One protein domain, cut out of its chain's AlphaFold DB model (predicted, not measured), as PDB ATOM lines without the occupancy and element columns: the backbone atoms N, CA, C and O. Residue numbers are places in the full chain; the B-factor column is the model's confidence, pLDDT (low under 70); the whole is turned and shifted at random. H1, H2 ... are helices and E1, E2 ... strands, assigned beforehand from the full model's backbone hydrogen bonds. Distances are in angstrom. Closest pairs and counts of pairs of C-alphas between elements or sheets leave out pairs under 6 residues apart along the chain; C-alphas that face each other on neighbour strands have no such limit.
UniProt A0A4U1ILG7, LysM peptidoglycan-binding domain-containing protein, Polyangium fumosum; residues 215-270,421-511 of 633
ATOM      1  N   ARG A 215       8.728  13.818 -20.029       92.00
ATOM      2  CA  ARG A 215       9.767  14.693 -20.577       92.00
ATOM      3  C   ARG A 215      10.463  13.951 -21.720       92.00
ATOM      4  O   ARG A 215      10.815  12.785 -21.523       92.00
ATOM      5  N   PRO A 216      10.722  14.584 -22.877       91.50
ATOM      6  CA  PRO A 216      11.546  13.976 -23.914       91.50
ATOM      7  C   PRO A 216      12.949  13.669 -23.375       91.50
ATOM      8  O   PRO A 216      13.539  14.493 -22.676       91.50
ATOM      9  N   ARG A 217      13.508  12.501 -23.721       88.44
ATOM     10  CA  ARG A 217      14.875  12.094 -23.328       88.44
ATOM     11  C   ARG A 217      15.941  13.049 -23.872       88.44
ATOM     12  O   ARG A 217      17.004  13.197 -23.275       88.44
ATOM     13  N   LYS A 218      15.650  13.670 -25.015       90.88
ATOM     14  CA  LYS A 218      16.480  14.644 -25.728       90.88
ATOM     15  C   LYS A 218      15.593  15.703 -26.382       90.88
ATOM     16  O   LYS A 218      14.476  15.406 -26.811       90.88
ATOM     17  N   HIS A 219      16.100  16.929 -26.463       94.44
ATOM     18  CA  HIS A 219      15.471  18.010 -27.212       94.44
ATOM     19  C   HIS A 219      16.518  18.734 -28.057       94.44
ATOM     20  O   HIS A 219      17.404  19.390 -27.510       94.44
ATOM     21  N   LEU A 220      16.409  18.599 -29.378       95.00
ATOM     22  CA  LEU A 220      17.304  19.225 -30.346       95.00
ATOM     23  C   LEU A 220      16.792  20.634 -30.682       95.00
ATOM     24  O   LEU A 220      15.979  20.824 -31.595       95.00
ATOM     25  N   ALA A 221      17.249  21.611 -29.902       95.44
ATOM     26  CA  ALA A 221      16.889  23.019 -30.055       95.44
ATOM     27  C   ALA A 221      17.657  23.685 -31.211       95.44
ATOM     28  O   ALA A 221      18.834  23.395 -31.447       95.44
ATOM     29  N   ILE A 222      17.023  24.631 -31.905       95.31
ATOM     30  CA  ILE A 222      17.665  25.376 -32.992       95.31
ATOM     31  C   ILE A 222      18.665  26.409 -32.454       95.31
ATOM     32  O   ILE A 222      18.355  27.250 -31.609       95.31
ATOM     33  N   LEU A 223      19.883  26.392 -32.995       95.56
ATOM     34  CA  LEU A 223      20.913  27.387 -32.716       95.56
ATOM     35  C   LEU A 223      20.546  28.708 -33.424       95.56
ATOM     36  O   LEU A 223      20.482  28.739 -34.658       95.56
ATOM     37  N   PRO A 224      20.295  29.813 -32.696       94.94
ATOM     38  CA  PRO A 224      19.866  31.066 -33.310       94.94
ATOM     39  C   PRO A 224      21.012  31.710 -34.098       94.94
ATOM     40  O   PRO A 224      22.085  31.982 -33.555       94.94
ATOM     41  N   LEU A 225      20.776  31.999 -35.381       95.56
ATOM     42  CA  LEU A 225      21.782  32.612 -36.249       95.56
ATOM     43  C   LEU A 225      21.872  34.121 -36.002       95.56
ATOM     44  O   LEU A 225      20.882  34.861 -36.090       95.56
ATOM     45  N   GLN A 226      23.094  34.601 -35.765       95.00
ATOM     46  CA  GLN A 226      23.387  36.031 -35.780       95.00
ATOM     47  C   GLN A 226      23.118  36.604 -37.176       95.00
ATOM     48  O   GLN A 226      23.214  35.905 -38.185       95.00
ATOM     49  N   GLN A 227      22.811  37.901 -37.261       94.31
ATOM     50  CA  GLN A 227      22.458  38.524 -38.539       94.31
ATOM     51  C   GLN A 227      23.565  38.378 -39.600       94.31
ATOM     52  O   GLN A 227      23.267  37.944 -40.708       94.31
ATOM     53  N   GLY A 228      24.832  38.616 -39.246       92.88
ATOM     54  CA  GLY A 228      25.957  38.414 -40.170       92.88
ATOM     55  C   GLY A 228      26.140  36.955 -40.619       92.88
ATOM     56  O   GLY A 228      26.525  36.715 -41.760       92.88
ATOM     57  N   GLN A 229      25.800  35.980 -39.766       95.50
ATOM     58  CA  GLN A 229      25.819  34.558 -40.134       95.50
ATOM     59  C   GLN A 229      24.715  34.241 -41.148       95.50
ATOM     60  O   GLN A 229      24.985  33.589 -42.151       95.50
ATOM     61  N   LEU A 230      23.495  34.749 -40.931       96.19
ATOM     62  CA  LEU A 230      22.383  34.615 -41.875       96.19
ATOM     63  C   LEU A 230      22.689  35.300 -43.218       96.19
ATOM     64  O   LEU A 230      22.463  34.712 -44.269       96.19
ATOM     65  N   GLU A 231      23.237  36.514 -43.206       95.81
ATOM     66  CA  GLU A 231      23.612  37.249 -44.422       95.81
ATOM     67  C   GLU A 231      24.736  36.549 -45.199       95.81
ATOM     68  O   GLU A 231      24.663  36.428 -46.423       95.81
ATOM     69  N   GLY A 232      25.755  36.031 -44.506       95.25
ATOM     70  CA  GLY A 232      26.808  35.230 -45.128       95.25
ATOM     71  C   GLY A 232      26.311  33.876 -45.644       95.25
ATOM     72  O   GLY A 232      26.763  33.436 -46.697       95.25
ATOM     73  N   LEU A 233      25.331  33.259 -44.978       96.75
ATOM     74  CA  LEU A 233      24.659  32.037 -45.429       96.75
ATOM     75  C   LEU A 233      23.808  32.288 -46.688       96.75
ATOM     76  O   LEU A 233      23.918  31.535 -47.652       96.75
ATOM     77  N   LEU A 234      23.052  33.391 -46.739       96.88
ATOM     78  CA  LEU A 234      22.298  33.834 -47.923       96.88
ATOM     79  C   LEU A 234      23.208  34.216 -49.104       96.88
ATOM     80  O   LEU A 234      22.830  34.024 -50.261       96.88
ATOM     81  N   ARG A 235      24.408  34.748 -48.836       96.62
ATOM     82  CA  ARG A 235      25.445  35.020 -49.850       96.62
ATOM     83  C   ARG A 235      26.137  33.735 -50.316       96.62
ATOM     84  O   ARG A 235      26.435  33.579 -51.498       96.62
ATOM     85  N   GLY A 236      26.386  32.813 -49.388       96.12
ATOM     86  CA  GLY A 236      26.996  31.514 -49.643       96.12
ATOM     87  C   GLY A 236      26.100  30.607 -50.482       96.12
ATOM     88  O   GLY A 236      26.573  30.039 -51.464       96.12
ATOM     89  N   VAL A 237      24.806  30.546 -50.162       97.50
ATOM     90  CA  VAL A 237      23.798  29.699 -50.819       97.50
ATOM     91  C   VAL A 237      22.662  30.579 -51.375       97.50
ATOM     92  O   VAL A 237      21.619  30.722 -50.734       97.50
ATOM     93  N   PRO A 238      22.821  31.183 -52.575       97.69
ATOM     94  CA  PRO A 238      21.843  32.128 -53.129       97.69
ATOM     95  C   PRO A 238      20.430  31.560 -53.305       97.69
ATOM     96  O   PRO A 238      19.460  32.310 -53.265       97.69
ATOM     97  N   THR A 239      20.283  30.241 -53.447       97.75
ATOM     98  CA  THR A 239      18.974  29.577 -53.538       97.75
ATOM     99  C   THR A 239      18.104  29.811 -52.296       97.75
ATOM    100  O   THR A 239      16.888  29.928 -52.436       97.75
ATOM    101  N   LEU A 240      18.698  30.013 -51.113       97.44
ATOM    102  CA  LEU A 240      17.966  30.380 -49.893       97.44
ATOM    103  C   LEU A 240      17.244  31.733 -50.010       97.44
ATOM    104  O   LEU A 240      16.231  31.943 -49.349       97.44
ATOM    105  N   GLN A 241      17.706  32.644 -50.876       97.31
ATOM    106  CA  GLN A 241      17.057  33.943 -51.105       97.31
ATOM    107  C   GLN A 241      15.679  33.806 -51.782       97.31
ATOM    108  O   GLN A 241      14.908  34.762 -51.797       97.31
ATOM    109  N   LYS A 242      15.356  32.619 -52.321       97.12
ATOM    110  CA  LYS A 242      14.051  32.277 -52.908       97.12
ATOM    111  C   LYS A 242      13.034  31.773 -51.871       97.12
ATOM    112  O   LYS A 242      11.884  31.534 -52.231       97.12
ATOM    113  N   LEU A 243      13.436  31.576 -50.611       96.38
ATOM    114  CA  LEU A 243      12.549  31.120 -49.536       96.38
ATOM    115  C   LEU A 243      11.677  32.264 -48.994       96.38
ATOM    116  O   LEU A 243      12.097  33.420 -48.936       96.38
ATOM    117  N   ASP A 244      10.473  31.927 -48.526       96.56
ATOM    118  CA  ASP A 244       9.574  32.890 -47.883       96.56
ATOM    119  C   ASP A 244      10.220  33.524 -46.632       96.56
ATOM    120  O   ASP A 244      10.944  32.879 -45.869       96.56
ATOM    121  N   LYS A 245       9.903  34.796 -46.362       95.31
ATOM    122  CA  LYS A 245      10.394  35.545 -45.190       95.31
ATOM    123  C   LYS A 245      10.057  34.859 -43.852       95.31
ATOM    124  O   LYS A 245      10.769  35.075 -42.874       95.31
ATOM    125  N   ARG A 246       9.002  34.040 -43.787       93.56
ATOM    126  CA  ARG A 246       8.637  33.161 -42.660       93.56
ATOM    127  C   ARG A 246       9.637  32.012 -42.506       93.56
ATOM    128  O   ARG A 246      10.154  31.821 -41.410       93.56
ATOM    129  N   LEU A 247       9.973  31.318 -43.596       95.19
ATOM    130  CA  LEU A 247      10.987  30.256 -43.608       95.19
ATOM    131  C   LEU A 247      12.370  30.808 -43.233       95.19
ATOM    132  O   LEU A 247      13.074  30.197 -42.438       95.19
ATOM    133  N   LEU A 248      12.726  32.011 -43.693       96.31
ATOM    134  CA  LEU A 248      13.978  32.672 -43.302       96.31
ATOM    135  C   LEU A 248      14.029  33.064 -41.810       96.31
ATOM    136  O   LEU A 248      15.104  33.034 -41.212       96.31
ATOM    137  N   ARG A 249      12.893  33.392 -41.174       95.06
ATOM    138  CA  ARG A 249      12.821  33.603 -39.709       95.06
ATOM    139  C   ARG A 249      12.974  32.291 -38.939       95.06
ATOM    140  O   ARG A 249      13.685  32.271 -37.936       95.06
ATOM    141  N   LEU A 250      12.342  31.223 -39.427       94.12
ATOM    142  CA  LEU A 250      12.422  29.879 -38.859       94.12
ATOM    143  C   LEU A 250      13.862  29.340 -38.929       94.12
ATOM    144  O   LEU A 250      14.440  29.014 -37.899       94.12
ATOM    145  N   LEU A 251      14.477  29.379 -40.114       95.56
ATOM    146  CA  LEU A 251      15.883  29.041 -40.370       95.56
ATOM    147  C   LEU A 251      16.847  29.820 -39.462       95.56
ATOM    148  O   LEU A 251      17.850  29.276 -39.006       95.56
ATOM    149  N   ALA A 252      16.548  31.087 -39.167       95.94
ATOM    150  CA  ALA A 252      17.368  31.925 -38.297       95.94
ATOM    151  C   ALA A 252      17.178  31.672 -36.785       95.94
ATOM    152  O   ALA A 252      17.831  32.345 -35.987       95.94
ATOM    153  N   GLY A 253      16.282  30.765 -36.371       93.50
ATOM    154  CA  GLY A 253      15.934  30.557 -34.959       93.50
ATOM    155  C   GLY A 253      15.200  31.747 -34.328       93.50
ATOM    156  O   GLY A 253      15.336  32.005 -33.136       93.50
ATOM    157  N   ARG A 254      14.456  32.527 -35.130       91.81
ATOM    158  CA  ARG A 254      13.728  33.736 -34.687       91.81
ATOM    159  C   ARG A 254      12.225  33.510 -34.466       91.81
ATOM    160  O   ARG A 254      11.512  34.459 -34.147       91.81
ATOM    161  N   SER A 255      11.736  32.289 -34.661       88.31
ATOM    162  CA  SER A 255      10.325  31.900 -34.521       88.31
ATOM    163  C   SER A 255      10.205  30.391 -34.322       88.31
ATOM    164  O   SER A 255      10.979  29.665 -34.938       88.31
ATOM    165  N   SER A 256       9.209  29.937 -33.551       84.75
ATOM    166  CA  SER A 256       8.960  28.513 -33.258       84.75
ATOM    167  C   SER A 256      10.179  27.813 -32.648       84.75
ATOM    168  O   SER A 256      10.730  26.888 -33.236       84.75
ATOM    169  N   VAL A 257      10.592  28.313 -31.479       92.00
ATOM    170  CA  VAL A 257      11.703  27.788 -30.671       92.00
ATOM    171  C   VAL A 257      11.161  27.415 -29.297       92.00
ATOM    172  O   VAL A 257      10.659  28.290 -28.579       92.00
ATOM    173  N   ALA A 258      11.247  26.143 -28.925       94.44
ATOM    174  CA  ALA A 258      10.851  25.677 -27.608       94.44
ATOM    175  C   ALA A 258      11.811  26.210 -26.535       94.44
ATOM    176  O   ALA A 258      13.032  26.212 -26.681       94.44
ATOM    177  N   ARG A 259      11.250  26.699 -25.427       93.69
ATOM    178  CA  ARG A 259      12.017  27.202 -24.272       93.69
ATOM    179  C   ARG A 259      12.215  26.136 -23.201       93.69
ATOM    180  O   ARG A 259      13.197  26.177 -22.469       93.69
ATOM    181  N   ASP A 260      11.244  25.240 -23.096       94.81
ATOM    182  CA  ASP A 260      11.190  24.091 -22.201       94.81
ATOM    183  C   ASP A 260      10.169  23.107 -22.793       94.81
ATOM    184  O   ASP A 260       9.091  23.529 -23.210       94.81
ATOM    185  N   VAL A 261      10.498  21.815 -22.831       95.88
ATOM    186  CA  VAL A 261       9.618  20.734 -23.317       95.88
ATOM    187  C   VAL A 261       9.190  19.767 -22.204       95.88
ATOM    188  O   VAL A 261       8.584  18.735 -22.482       95.88
ATOM    189  N   ALA A 262       9.461  20.077 -20.932       94.94
ATOM    190  CA  ALA A 262       8.924  19.309 -19.814       94.94
ATOM    191  C   ALA A 262       7.388  19.346 -19.818       94.94
ATOM    192  O   ALA A 262       6.805  20.426 -19.867       94.94
ATOM    193  N   GLY A 263       6.737  18.188 -19.774       95.25
ATOM    194  CA  GLY A 263       5.306  18.035 -20.035       95.25
ATOM    195  C   GLY A 263       5.003  17.389 -21.387       95.25
ATOM    196  O   GLY A 263       3.949  16.781 -21.518       95.25
ATOM    197  N   VAL A 264       5.898  17.458 -22.381       96.56
ATOM    198  CA  VAL A 264       5.692  16.775 -23.670       96.56
ATOM    199  C   VAL A 264       5.955  15.276 -23.512       96.56
ATOM    200  O   VAL A 264       7.070  14.874 -23.175       96.56
ATOM    201  N   ASP A 265       4.961  14.447 -23.827       93.94
ATOM    202  CA  ASP A 265       5.186  13.039 -24.138       93.94
ATOM    203  C   ASP A 265       5.570  12.890 -25.624       93.94
ATOM    204  O   ASP A 265       4.735  13.140 -26.501       93.94
ATOM    205  N   PRO A 266       6.813  12.482 -25.948       89.75
ATOM    206  CA  PRO A 266       7.235  12.262 -27.329       89.75
ATOM    207  C   PRO A 266       6.597  11.024 -27.980       89.75
ATOM    208  O   PRO A 266       6.657  10.913 -29.202       89.75
ATOM    209  N   ALA A 267       6.004  10.100 -27.210       86.38
ATOM    210  CA  ALA A 267       5.414   8.873 -27.744       86.38
ATOM    211  C   ALA A 267       3.966   9.067 -28.230       86.38
ATOM    212  O   ALA A 267       3.588   8.468 -29.236       86.38
ATOM    213  N   SER A 268       3.170   9.898 -27.545       88.94
ATOM    214  CA  SER A 268       1.798  10.257 -27.951       88.94
ATOM    215  C   SER A 268       1.672  11.630 -28.622       88.94
ATOM    216  O   SER A 268       0.709  11.857 -29.351       88.94
ATOM    217  N   GLY A 269       2.635  12.540 -28.428       91.12
ATOM    218  CA  GLY A 269       2.616  13.885 -29.028       91.12
ATOM    219  C   GLY A 269       1.742  14.868 -28.252       91.12
ATOM    220  O   GLY A 269       1.307  15.896 -28.774       91.12
ATOM    221  N   VAL A 270       1.472  14.526 -26.998       95.94
ATOM    222  CA  VAL A 270       0.545  15.206 -26.103       95.94
ATOM    223  C   VAL A 270       1.337  15.933 -25.019       95.94
ATOM    224  O   VAL A 270       2.395  15.483 -24.578       95.94
ATOM    225  N   THR A 421      11.230   9.218 -28.627       82.50
ATOM    226  CA  THR A 421      11.703   9.614 -27.281       82.50
ATOM    227  C   THR A 421      12.271  11.032 -27.244       82.50
ATOM    228  O   THR A 421      12.444  11.599 -26.162       82.50
ATOM    229  N   GLY A 422      12.582  11.602 -28.411       89.94
ATOM    230  CA  GLY A 422      13.148  12.933 -28.560       89.94
ATOM    231  C   GLY A 422      12.161  13.912 -29.177       89.94
ATOM    232  O   GLY A 422      11.203  13.527 -29.846       89.94
ATOM    233  N   THR A 423      12.428  15.199 -28.991       93.81
ATOM    234  CA  THR A 423      11.765  16.279 -29.736       93.81
ATOM    235  C   THR A 423      12.811  17.166 -30.403       93.81
ATOM    236  O   THR A 423      13.974  17.172 -30.006       93.81
ATOM    237  N   MET A 424      12.410  17.926 -31.411       95.19
ATOM    238  CA  MET A 424      13.249  18.916 -32.078       95.19
ATOM    239  C   MET A 424      12.430  20.168 -32.390       95.19
ATOM    240  O   MET A 424      11.215  20.080 -32.598       95.19
ATOM    241  N   ASP A 425      13.091  21.319 -32.490       95.69
ATOM    242  CA  ASP A 425      12.452  22.522 -33.027       95.69
ATOM    243  C   ASP A 425      12.084  22.339 -34.514       95.69
ATOM    244  O   ASP A 425      12.894  21.829 -35.294       95.69
ATOM    245  N   PRO A 426      10.915  22.823 -34.977       91.50
ATOM    246  CA  PRO A 426      10.472  22.660 -36.366       91.50
ATOM    247  C   PRO A 426      11.357  23.384 -37.397       91.50
ATOM    248  O   PRO A 426      11.241  23.140 -38.594       91.50
ATOM    249  N   GLY A 427      12.254  24.275 -36.961       94.69
ATOM    250  CA  GLY A 427      13.249  24.904 -37.832       94.69
ATOM    251  C   GLY A 427      14.540  24.105 -38.024       94.69
ATOM    252  O   GLY A 427      15.349  24.484 -38.873       94.69
ATOM    253  N   ILE A 428      14.751  23.023 -37.265       95.88
ATOM    254  CA  ILE A 428      16.052  22.348 -37.171       95.88
ATOM    255  C   ILE A 428      16.532  21.809 -38.522       95.88
ATOM    256  O   ILE A 428      17.660  22.077 -38.932       95.88
ATOM    257  N   TYR A 429      15.652  21.125 -39.258       96.00
ATOM    258  CA  TYR A 429      15.973  20.528 -40.552       96.00
ATOM    259  C   TYR A 429      16.169  21.591 -41.626       96.00
ATOM    260  O   TYR A 429      17.071  21.453 -42.444       96.00
ATOM    261  N   LEU A 430      15.394  22.680 -41.595       97.38
ATOM    262  CA  LEU A 430      15.542  23.782 -42.546       97.38
ATOM    263  C   LEU A 430      16.893  24.489 -42.368       97.38
ATOM    264  O   LEU A 430      17.566  24.806 -43.350       97.38
ATOM    265  N   GLN A 431      17.320  24.705 -41.119       97.56
ATOM    266  CA  GLN A 431      18.648  25.246 -40.856       97.56
ATOM    267  C   GLN A 431      19.743  24.230 -41.202       97.56
ATOM    268  O   GLN A 431      20.706  24.600 -41.866       97.56
ATOM    269  N   ALA A 432      19.597  22.955 -40.831       97.94
ATOM    270  CA  ALA A 432      20.565  21.917 -41.179       97.94
ATOM    271  C   ALA A 432      20.748  21.792 -42.702       97.94
ATOM    272  O   ALA A 432      21.882  21.814 -43.164       97.94
ATOM    273  N   GLN A 433      19.667  21.772 -43.492       98.25
ATOM    274  CA  GLN A 433      19.707  21.797 -44.962       98.25
ATOM    275  C   GLN A 433      20.481  23.019 -45.491       98.25
ATOM    276  O   GLN A 433      21.335  22.878 -46.365       98.25
ATOM    277  N   ALA A 434      20.243  24.210 -44.933       98.31
ATOM    278  CA  ALA A 434      20.943  25.437 -45.319       98.31
ATOM    279  C   ALA A 434      22.449  25.409 -44.995       98.31
ATOM    280  O   ALA A 434      23.272  25.768 -45.839       98.31
ATOM    281  N   LEU A 435      22.823  24.954 -43.796       98.38
ATOM    282  CA  LEU A 435      24.222  24.796 -43.388       98.38
ATOM    283  C   LEU A 435      24.922  23.716 -44.231       98.38
ATOM    284  O   LEU A 435      26.053  23.909 -44.667       98.38
ATOM    285  N   LEU A 436      24.233  22.615 -44.526       98.38
ATOM    286  CA  LEU A 436      24.726  21.506 -45.341       98.38
ATOM    287  C   LEU A 436      24.973  21.920 -46.796       98.38
ATOM    288  O   LEU A 436      26.005  21.565 -47.358       98.38
ATOM    289  N   ALA A 437      24.101  22.752 -47.370       98.31
ATOM    290  CA  ALA A 437      24.315  23.378 -48.675       98.31
ATOM    291  C   ALA A 437      25.546  24.309 -48.695       98.31
ATOM    292  O   ALA A 437      26.297  24.336 -49.674       98.31
ATOM    293  N   LEU A 438      25.795  25.054 -47.607       98.06
ATOM    294  CA  LEU A 438      26.998  25.882 -47.480       98.06
ATOM    295  C   LEU A 438      28.264  25.016 -47.380       98.06
ATOM    296  O   LEU A 438      29.226  25.268 -48.105       98.06
ATOM    297  N   TRP A 439      28.238  23.966 -46.553       98.19
ATOM    298  CA  TRP A 439      29.333  23.000 -46.436       98.19
ATOM    299  C   TRP A 439      29.634  22.304 -47.771       98.19
ATOM    300  O   TRP A 439      30.799  22.224 -48.159       98.19
ATOM    301  N   ALA A 440      28.606  21.857 -48.500       97.94
ATOM    302  CA  ALA A 440      28.745  21.188 -49.793       97.94
ATOM    303  C   ALA A 440      29.437  22.091 -50.827       97.94
ATOM    304  O   ALA A 440      30.358  21.658 -51.518       97.94
ATOM    305  N   LYS A 441      29.067  23.378 -50.871       97.12
ATOM    306  CA  LYS A 441      29.724  24.380 -51.724       97.12
ATOM    307  C   LYS A 441      31.170  24.678 -51.304       97.12
ATOM    308  O   LYS A 441      31.997  24.981 -52.159       97.12
ATOM    309  N   GLN A 442      31.478  24.609 -50.010       96.88
ATOM    310  CA  GLN A 442      32.842  24.760 -49.483       96.88
ATOM    311  C   GLN A 442      33.715  23.512 -49.718       96.88
ATOM    312  O   GLN A 442      34.937  23.627 -49.744       96.88
ATOM    313  N   ASN A 443      33.105  22.335 -49.897       97.00
ATOM    314  CA  ASN A 443      33.777  21.040 -50.032       97.00
ATOM    315  C   ASN A 443      33.311  20.319 -51.319       97.00
ATOM    316  O   ASN A 443      32.672  19.263 -51.240       97.00
ATOM    317  N   PRO A 444      33.597  20.874 -52.515       96.50
ATOM    318  CA  PRO A 444      33.163  20.288 -53.781       96.50
ATOM    319  C   PRO A 444      33.685  18.853 -53.936       96.50
ATOM    320  O   PRO A 444      34.854  18.569 -53.681       96.50
ATOM    321  N   GLY A 445      32.799  17.938 -54.339       96.06
ATOM    322  CA  GLY A 445      33.092  16.503 -54.446       96.06
ATOM    323  C   GLY A 445      33.005  15.713 -53.131       96.06
ATOM    324  O   GLY A 445      33.026  14.488 -53.181       96.06
ATOM    325  N   ALA A 446      32.859  16.362 -51.968       97.06
ATOM    326  CA  ALA A 446      32.640  15.667 -50.692       97.06
ATOM    327  C   ALA A 446      31.156  15.388 -50.386       97.06
ATOM    328  O   ALA A 446      30.865  14.553 -49.535       97.06
ATOM    329  N   CYS A 447      30.223  16.083 -51.049       98.00
ATOM    330  CA  CYS A 447      28.779  15.947 -50.846       98.00
ATOM    331  C   CYS A 447      28.125  15.071 -51.924       98.00
ATOM    332  O   CYS A 447      28.356  15.285 -53.115       98.00
ATOM    333  N   VAL A 448      27.242  14.154 -51.513       97.06
ATOM    334  CA  VAL A 448      26.333  13.423 -52.404       97.06
ATOM    335  C   VAL A 448      24.878  13.688 -51.989       97.06
ATOM    336  O   VAL A 448      24.539  13.449 -50.836       97.06
ATOM    337  N   PRO A 449      23.994  14.136 -52.898       97.75
ATOM    338  CA  PRO A 449      24.285  14.461 -54.290       97.75
ATOM    339  C   PRO A 449      25.104  15.761 -54.407       97.75
ATOM    340  O   PRO A 449      25.042  16.637 -53.542       97.75
ATOM    341  N   ALA A 450      25.896  15.881 -55.474       97.31
ATOM    342  CA  ALA A 450      26.830  16.999 -55.652       97.31
ATOM    343  C   ALA A 450      26.139  18.348 -55.952       97.31
ATOM    344  O   ALA A 450      26.764  19.398 -55.834       97.31
ATOM    345  N   ASP A 451      24.853  18.324 -56.318       97.44
ATOM    346  CA  ASP A 451      24.008  19.499 -56.550       97.44
ATOM    347  C   ASP A 451      23.180  19.911 -55.313       97.44
ATOM    348  O   ASP A 451      22.314  20.785 -55.415       97.44
ATOM    349  N   PHE A 452      23.404  19.284 -54.149       98.19
ATOM    350  CA  PHE A 452      22.598  19.525 -52.952       98.19
ATOM    351  C   PHE A 452      22.615  21.000 -52.521       98.19
ATOM    352  O   PHE A 452      23.664  21.587 -52.246       98.19
ATOM    353  N   GLY A 453      21.426  21.597 -52.433       97.38
ATOM    354  CA  GLY A 453      21.234  22.991 -52.044       97.38
ATOM    355  C   GLY A 453      21.310  23.995 -53.197       97.38
ATOM    356  O   GLY A 453      21.091  25.189 -52.982       97.38
ATOM    357  N   LEU A 454      21.562  23.539 -54.430       97.38
ATOM    358  CA  LEU A 454      21.353  24.364 -55.622       97.38
ATOM    359  C   LEU A 454      19.853  24.523 -55.924       97.38
ATOM    360  O   LEU A 454      19.431  25.591 -56.377       97.38
ATOM    361  N   ASN A 455      19.037  23.512 -55.606       96.88
ATOM    362  CA  ASN A 455      17.598  23.495 -55.873       96.88
ATOM    363  C   ASN A 455      16.779  23.991 -54.664       96.88
ATOM    364  O   ASN A 455      17.070  23.602 -53.534       96.88
ATOM    365  N   PRO A 456      15.703  24.783 -54.857       96.06
ATOM    366  CA  PRO A 456      14.803  25.173 -53.763       96.06
ATOM    367  C   PRO A 456      14.166  23.978 -53.034       96.06
ATOM    368  O   PRO A 456      13.843  24.069 -51.854       96.06
ATOM    369  N   THR A 457      14.014  22.851 -53.732       96.12
ATOM    370  CA  THR A 457      13.460  21.589 -53.224       96.12
ATOM    371  C   THR A 457      14.362  20.861 -52.224       96.12
ATOM    372  O   THR A 457      13.880  19.956 -51.553       96.12
ATOM    373  N   ASP A 458      15.629  21.262 -52.066       97.56
ATOM    374  CA  ASP A 458      16.518  20.732 -51.022       97.56
ATOM    375  C   ASP A 458      16.268  21.374 -49.634       97.56
ATOM    376  O   ASP A 458      16.840  20.927 -48.640       97.56
ATOM    377  N   PHE A 459      15.400  22.395 -49.549       97.50
ATOM    378  CA  PHE A 459      15.110  23.189 -48.341       97.50
ATOM    379  C   PHE A 459      13.672  22.993 -47.824       97.50
ATOM    380  O   PHE A 459      12.949  23.953 -47.554       97.50
ATOM    381  N   THR A 460      13.232  21.739 -47.709       95.12
ATOM    382  CA  THR A 460      11.864  21.376 -47.286       95.12
ATOM    383  C   THR A 460      11.551  21.622 -45.809       95.12
ATOM    384  O   THR A 460      10.381  21.623 -45.433       95.12
ATOM    385  N   GLY A 461      12.565  21.750 -44.948       93.94
ATOM    386  CA  GLY A 461      12.396  21.659 -43.496       93.94
ATOM    387  C   GLY A 461      12.130  20.240 -42.975       93.94
ATOM    388  O   GLY A 461      11.691  20.084 -41.841       93.94
ATOM    389  N   THR A 462      12.392  19.201 -43.774       92.69
ATOM    390  CA  THR A 462      12.147  17.788 -43.429       92.69
ATOM    391  C   THR A 462      13.279  16.870 -43.903       92.69
ATOM    392  O   THR A 462      14.032  17.210 -44.815       92.69
ATOM    393  N   ALA A 463      13.398  15.676 -43.317       92.25
ATOM    394  CA  ALA A 463      14.348  14.658 -43.768       92.25
ATOM    395  C   ALA A 463      13.924  14.054 -45.125       92.25
ATOM    396  O   ALA A 463      13.181  13.076 -45.179       92.25
ATOM    397  N   THR A 464      14.386  14.640 -46.234       95.00
ATOM    398  CA  THR A 464      14.268  14.021 -47.568       95.00
ATOM    399  C   THR A 464      15.403  13.015 -47.807       95.00
ATOM    400  O   THR A 464      16.477  13.186 -47.227       95.00
ATOM    401  N   PRO A 465      15.258  12.037 -48.724       95.19
ATOM    402  CA  PRO A 465      16.359  11.142 -49.091       95.19
ATOM    403  C   PRO A 465      17.625  11.882 -49.555       95.19
ATOM    404  O   PRO A 465      18.727  11.507 -49.163       95.19
ATOM    405  N   ARG A 466      17.483  12.989 -50.307       96.56
ATOM    406  CA  ARG A 466      18.616  13.854 -50.698       96.56
ATOM    407  C   ARG A 466      19.282  14.508 -49.485       96.56
ATOM    408  O   ARG A 466      20.507  14.550 -49.422       96.56
ATOM    409  N   THR A 467      18.498  14.957 -48.502       97.31
ATOM    410  CA  THR A 467      19.016  15.481 -47.225       97.31
ATOM    411  C   THR A 467      19.768  14.401 -46.439       97.31
ATOM    412  O   THR A 467      20.866  14.674 -45.965       97.31
ATOM    413  N   SER A 468      19.241  13.175 -46.343       96.31
ATOM    414  CA  SER A 468      19.916  12.060 -45.658       96.31
ATOM    415  C   SER A 468      21.232  11.665 -46.336       96.31
ATOM    416  O   SER A 468      22.241  11.495 -45.656       96.31
ATOM    417  N   MET A 469      21.265  11.583 -47.672       95.75
ATOM    418  CA  MET A 469      22.499  11.309 -48.426       95.75
ATOM    419  C   MET A 469      23.560  12.396 -48.194       95.75
ATOM    420  O   MET A 469      24.728  12.082 -47.941       95.75
ATOM    421  N   ALA A 470      23.156  13.669 -48.203       98.00
ATOM    422  CA  ALA A 470      24.067  14.782 -47.965       98.00
ATOM    423  C   ALA A 470      24.577  14.798 -46.510       98.00
ATOM    424  O   ALA A 470      25.764  15.039 -46.281       98.00
ATOM    425  N   LEU A 471      23.730  14.456 -45.528       97.88
ATOM    426  CA  LEU A 471      24.133  14.302 -44.124       97.88
ATOM    427  C   LEU A 471      25.120  13.142 -43.939       97.88
ATOM    428  O   LEU A 471      26.141  13.334 -43.285       97.88
ATOM    429  N   ALA A 472      24.880  11.984 -44.562       96.69
ATOM    430  CA  ALA A 472      25.802  10.845 -44.522       96.69
ATOM    431  C   ALA A 472      27.163  11.198 -45.152       96.69
ATOM    432  O   ALA A 472      28.217  10.807 -44.646       96.69
ATOM    433  N   SER A 473      27.147  12.006 -46.216       98.00
ATOM    434  CA  SER A 473      28.351  12.535 -46.866       98.00
ATOM    435  C   SER A 473      29.143  13.466 -45.934       98.00
ATOM    436  O   SER A 473      30.352  13.293 -45.762       98.00
ATOM    437  N   PHE A 474      28.461  14.406 -45.268       98.44
ATOM    438  CA  PHE A 474      29.059  15.284 -44.255       98.44
ATOM    439  C   PHE A 474      29.640  14.496 -43.072       98.44
ATOM    440  O   PHE A 474      30.765  14.756 -42.642       98.44
ATOM    441  N   GLN A 475      28.903  13.503 -42.575       97.69
ATOM    442  CA  GLN A 475      29.322  12.630 -41.481       97.69
ATOM    443  C   GLN A 475      30.578  11.820 -41.843       97.69
ATOM    444  O   GLN A 475      31.543  11.799 -41.077       97.69
ATOM    445  N   ALA A 476      30.625  11.218 -43.036       96.69
ATOM    446  CA  ALA A 476      31.800  10.493 -43.519       96.69
ATOM    447  C   ALA A 476      33.030  11.411 -43.683       96.69
ATOM    448  O   ALA A 476      34.140  11.042 -43.285       96.69
ATOM    449  N   TRP A 477      32.838  12.626 -44.209       97.88
ATOM    450  CA  TRP A 477      33.881  13.654 -44.305       97.88
ATOM    451  C   TRP A 477      34.403  14.074 -42.923       97.88
ATOM    452  O   TRP A 477      35.618  14.110 -42.709       97.88
ATOM    453  N   TRP A 478      33.509  14.323 -41.960       97.81
ATOM    454  CA  TRP A 478      33.881  14.684 -40.592       97.81
ATOM    455  C   TRP A 478      34.671  13.561 -39.920       97.81
ATOM    456  O   TRP A 478      35.728  13.824 -39.354       97.81
ATOM    457  N   ASN A 479      34.218  12.311 -40.032       96.44
ATOM    458  CA  ASN A 479      34.877  11.159 -39.414       96.44
ATOM    459  C   ASN A 479      36.295  10.945 -39.965       96.44
ATOM    460  O   ASN A 479      37.212  10.642 -39.202       96.44
ATOM    461  N   LYS A 480      36.504  11.189 -41.267       96.38
ATOM    462  CA  LYS A 480      37.833  11.191 -41.898       96.38
ATOM    463  C   LYS A 480      38.722  12.340 -41.400       96.38
ATOM    464  O   LYS A 480      39.926  12.153 -41.255       96.38
ATOM    465  N   ALA A 481      38.150  13.515 -41.134       96.00
ATOM    466  CA  ALA A 481      38.881  14.690 -40.656       96.00
ATOM    467  C   ALA A 481      39.123  14.704 -39.130       96.00
ATOM    468  O   ALA A 481      40.018  15.407 -38.659       96.00
ATOM    469  N   ARG A 482      38.305  13.988 -38.344       96.75
ATOM    470  CA  ARG A 482      38.264  14.038 -36.870       96.75
ATOM    471  C   ARG A 482      38.029  12.644 -36.254       96.75
ATOM    472  O   ARG A 482      37.043  12.451 -35.542       96.75
ATOM    473  N   PRO A 483      38.938  11.672 -36.462       93.38
ATOM    474  CA  PRO A 483      38.760  10.292 -35.993       93.38
ATOM    475  C   PRO A 483      38.677  10.144 -34.461       93.38
ATOM    476  O   PRO A 483      38.200   9.126 -33.974       93.38
ATOM    477  N   SER A 484      39.101  11.152 -33.690       91.62
ATOM    478  CA  SER A 484      38.964  11.200 -32.225       91.62
ATOM    479  C   SER A 484      37.568  11.603 -31.727       91.62
ATOM    480  O   SER A 484      37.307  11.531 -30.529       91.62
ATOM    481  N   SER A 485      36.673  12.050 -32.612       91.75
ATOM    482  CA  SER A 485      35.289  12.409 -32.279       91.75
ATOM    483  C   SER A 485      34.366  12.094 -33.467       91.75
ATOM    484  O   SER A 485      33.889  13.011 -34.145       91.75
ATOM    485  N   PRO A 486      34.157  10.799 -33.776       92.50
ATOM    486  CA  PRO A 486      33.316  10.383 -34.886       92.50
ATOM    487  C   PRO A 486      31.833  10.643 -34.596       92.50
ATOM    488  O   PRO A 486      31.346  10.455 -33.482       92.50
ATOM    489  N   LEU A 487      31.114  11.042 -35.638       93.06
ATOM    490  CA  LEU A 487      29.659  11.071 -35.711       93.06
ATOM    491  C   LEU A 487      29.124   9.698 -36.150       93.06
ATOM    492  O   LEU A 487      29.848   8.889 -36.742       93.06
ATOM    493  N   ARG A 488      27.817   9.481 -35.963       88.94
ATOM    494  CA  ARG A 488      27.064   8.499 -36.764       88.94
ATOM    495  C   ARG A 488      27.227   8.804 -38.260       88.94
ATOM    496  O   ARG A 488      27.469   9.952 -38.606       88.94
ATOM    497  N   ALA A 489      27.118   7.800 -39.130       89.31
ATOM    498  CA  ALA A 489      27.346   7.928 -40.580       89.31
ATOM    499  C   ALA A 489      26.184   7.357 -41.418       89.31
ATOM    500  O   ALA A 489      26.381   6.819 -42.503       89.31
ATOM    501  N   ASP A 490      24.974   7.436 -40.866       87.31
ATOM    502  CA  ASP A 490      23.727   6.862 -41.388       87.31
ATOM    503  C   ASP A 490      22.793   7.918 -42.018       87.31
ATOM    504  O   ASP A 490      21.692   7.597 -42.460       87.31
ATOM    505  N   GLY A 491      23.219   9.185 -42.085       93.19
ATOM    506  CA  GLY A 491      22.444  10.275 -42.679       93.19
ATOM    507  C   GLY A 491      21.317  10.817 -41.800       93.19
ATOM    508  O   GLY A 491      20.526  11.641 -42.265       93.19
ATOM    509  N   VAL A 492      21.231  10.390 -40.538       91.69
ATOM    510  CA  VAL A 492      20.270  10.924 -39.565       91.69
ATOM    511  C   VAL A 492      20.853  12.167 -38.887       91.69
ATOM    512  O   VAL A 492      22.015  12.178 -38.478       91.69
ATOM    513  N   LEU A 493      20.040  13.220 -38.752       93.88
ATOM    514  CA  LEU A 493      20.405  14.441 -38.035       93.88
ATOM    515  C   LEU A 493      20.235  14.240 -36.521       93.88
ATOM    516  O   LEU A 493      19.114  14.090 -36.042       93.88
ATOM    517  N   ASP A 494      21.338  14.290 -35.777       92.38
ATOM    518  CA  ASP A 494      21.365  14.304 -34.311       92.38
ATOM    519  C   ASP A 494      22.084  15.555 -33.764       92.38
ATOM    520  O   ASP A 494      22.669  16.338 -34.516       92.38
ATOM    521  N   GLU A 495      22.054  15.750 -32.440       92.81
ATOM    522  CA  GLU A 495      22.700  16.877 -31.738       92.81
ATOM    523  C   GLU A 495      24.187  17.027 -32.096       92.81
ATOM    524  O   GLU A 495      24.672  18.142 -32.306       92.81
ATOM    525  N   LEU A 496      24.914  15.910 -32.205       94.44
ATOM    526  CA  LEU A 496      26.341  15.918 -32.524       94.44
ATOM    527  C   LEU A 496      26.584  16.319 -33.982       94.44
ATOM    528  O   LEU A 496      27.388  17.217 -34.228       94.44
ATOM    529  N   THR A 497      25.853  15.735 -34.938       96.94
ATOM    530  CA  THR A 497      25.942  16.083 -36.366       96.94
ATOM    531  C   THR A 497      25.546  17.537 -36.598       96.94
ATOM    532  O   THR A 497      26.228  18.254 -37.330       96.94
ATOM    533  N   TYR A 498      24.486  18.009 -35.941       97.25
ATOM    534  CA  TYR A 498      24.010  19.383 -36.059       97.25
ATOM    535  C   TYR A 498      25.026  20.402 -35.514       97.25
ATOM    536  O   TYR A 498      25.381  21.353 -36.217       97.25
ATOM    537  N   ARG A 499      25.580  20.178 -34.311       96.56
ATOM    538  CA  ARG A 499      26.652  21.031 -33.759       96.56
ATOM    539  C   ARG A 499      27.921  20.985 -34.598       96.56
ATOM    540  O   ARG A 499      28.538  22.029 -34.818       96.56
ATOM    541  N   ALA A 500      28.312  19.804 -35.068       97.06
ATOM    542  CA  ALA A 500      29.457  19.613 -35.950       97.06
ATOM    543  C   ALA A 500      29.308  20.449 -37.230       97.06
ATOM    544  O   ALA A 500      30.194  21.240 -37.560       97.06
ATOM    545  N   LEU A 501      28.149  20.342 -37.886       97.75
ATOM    546  CA  LEU A 501      27.808  21.064 -39.107       97.75
ATOM    547  C   LEU A 501      27.808  22.585 -38.893       97.75
ATOM    548  O   LEU A 501      28.464  23.308 -39.644       97.75
ATOM    549  N   PHE A 502      27.157  23.077 -37.833       96.81
ATOM    550  CA  PHE A 502      27.154  24.499 -37.459       96.81
ATOM    551  C   PHE A 502      28.575  25.037 -37.208       96.81
ATOM    552  O   PHE A 502      28.917  26.146 -37.627       96.81
ATOM    553  N   THR A 503      29.431  24.228 -36.573       95.50
ATOM    554  CA  THR A 503      30.818  24.586 -36.228       95.50
ATOM    555  C   THR A 503      31.729  24.709 -37.455       95.50
ATOM    556  O   THR A 503      32.663  25.509 -37.433       95.50
ATOM    557  N   VAL A 504      31.477  23.966 -38.540       96.12
ATOM    558  CA  VAL A 504      32.257  24.113 -39.790       96.12
ATOM    559  C   VAL A 504      31.685  25.143 -40.767       96.12
ATOM    560  O   VAL A 504      32.374  25.512 -41.708       96.12
ATOM    561  N   THR A 505      30.466  25.643 -40.544       94.25
ATOM    562  CA  THR A 505      29.772  26.553 -41.475       94.25
ATOM    563  C   THR A 505      29.470  27.910 -40.842       94.25
ATOM    564  O   THR A 505      30.239  28.854 -41.015       94.25
ATOM    565  N   ALA A 506      28.382  28.029 -40.076       81.69
ATOM    566  CA  ALA A 506      27.929  29.288 -39.484       81.69
ATOM    567  C   ALA A 506      28.973  29.930 -38.558       81.69
ATOM    568  O   ALA A 506      29.063  31.155 -38.502       81.69
ATOM    569  N   ALA A 507      29.782  29.132 -37.855       78.38
ATOM    570  CA  ALA A 507      30.868  29.642 -37.014       78.38
ATOM    571  C   ALA A 507      32.087  30.167 -37.806       78.38
ATOM    572  O   ALA A 507      32.900  30.890 -37.239       78.38
ATOM    573  N   GLN A 508      32.215  29.827 -39.096       84.44
ATOM    574  CA  GLN A 508      33.299  30.294 -39.976       84.44
ATOM    575  C   GLN A 508      32.904  31.481 -40.861       84.44
ATOM    576  O   GLN A 508      33.777  32.117 -41.448       84.44
ATOM    577  N   VAL A 509      31.608  31.797 -40.974       83.31
ATOM    578  CA  VAL A 509      31.140  33.001 -41.674       83.31
ATOM    579  C   VAL A 509      31.725  34.231 -40.974       83.31
ATOM    580  O   VAL A 509      31.389  34.454 -39.807       83.31
ATOM    581  N   PRO A 510      32.548  35.063 -41.646       75.44
ATOM    582  CA  PRO A 510      33.065  36.275 -41.032       75.44
ATOM    583  C   PRO A 510      31.898  37.199 -40.691       75.44
ATOM    584  O   PRO A 510      31.211  37.704 -41.585       75.44
ATOM    585  N   THR A 511      31.659  37.424 -39.400       73.25
ATOM    586  CA  THR A 511      30.793  38.516 -38.964       73.25
ATOM    587  C   THR A 511      31.387  39.808 -39.515       73.25
ATOM    588  O   THR A 511      32.575  40.055 -39.299       73.25
TER     589      THR A 511
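AT A GLANCE: This is residues 215 to 270 and 421 to 511 of the 633 residues of the protein "LysM peptidoglycan-binding domain-containing protein" of Polyangium fumosum (UniProt A0A4U1ILG7). One helix, H4, runs through the core, with H1, H2 and H3 grouped on one side of it, H5 on the opposite side and H6 crossing it on a third; the long link of residues 443 to 464 passes H4 on the side away from H6. A small parallel ribbon of two short strands, E1 and E2, lies at one end of the long axis with the loop of residues 252 to 270. The printed part has 147 residues, with two named strands and six named helices in the order E1 H1 H2 H3 E2 H4 H5 H6. The class is mostly helix, though under half of the residues, 71, are in named elements. The whole is compact, with a radius of gyration of the C-alphas of 14.9 A and spans of 44 by 37 by 28 A.

IN THESE COORDINATES: E1 is residues 218 to 220, beginning at C-alpha 218 (16.480, 14.644, -25.728). H1 is residues 227 to 236, 13.9 A long, H2 residues 238 to 242, and H3 residues 245 to 251. After the cut, E2 is residues 421 to 424, 10.6 A long. H4, residues 428 to 442, begins at C-alpha 428 (16.052, 22.348, -37.171) and is 21.0 A long. H5, residues 465 to 481, is 24.3 A long, and H6, residues 495 to 504, is 14.4 A long and ends at C-alpha 504 (32.257, 24.113, -39.790).

HOW THE PARTS SIT: H4 is the hub, touching four helices, and the helix packing is mostly crossed. H1 touches it at a steep tilt of 53 degrees, the same way, the closest C-alphas being those of Gly 236 and Leu 438, 6.0 A apart. H3 touches residues 428 to 434 of H4 alone, about perpendicular at 84 degrees, with the C-alphas of Leu 251 and Gln 431 closest at 4.7 A. H2 and H3 are near each other. H5 touches H4 at 58 degrees, a steep tilt, the same way; its closest C-alpha pair is Gln 433 and Thr 467, 6.7 A. H6 touches H4 at a steep tilt of 39 degrees, the same way, closest at the C-alphas of Leu 435 and Phe 502, 6.6 A. H1 and H5 are apart. E1 and E2 are parallel neighbours, with N 220 and O 423 within hydrogen-bond range at 2.9 A. Every O i to N i+4 pair is within hydrogen-bond range in H1, H3, H4, H5 and H6; H2 has 0 of 1, but 2 of 2 O i to N i+3 pairs.

THE WHOLE: The two C-alphas farthest apart are those of Gly 263 and Gly 445, 44.3 A. Residues 271 to 420 are not printed, and C-alphas 270 and 421 are 12.5 A apart across the cut. The links H4 to H5 and H5 to H6 are long. The mean pLDDT of the printed part is 94.5, and no printed residue is under 70.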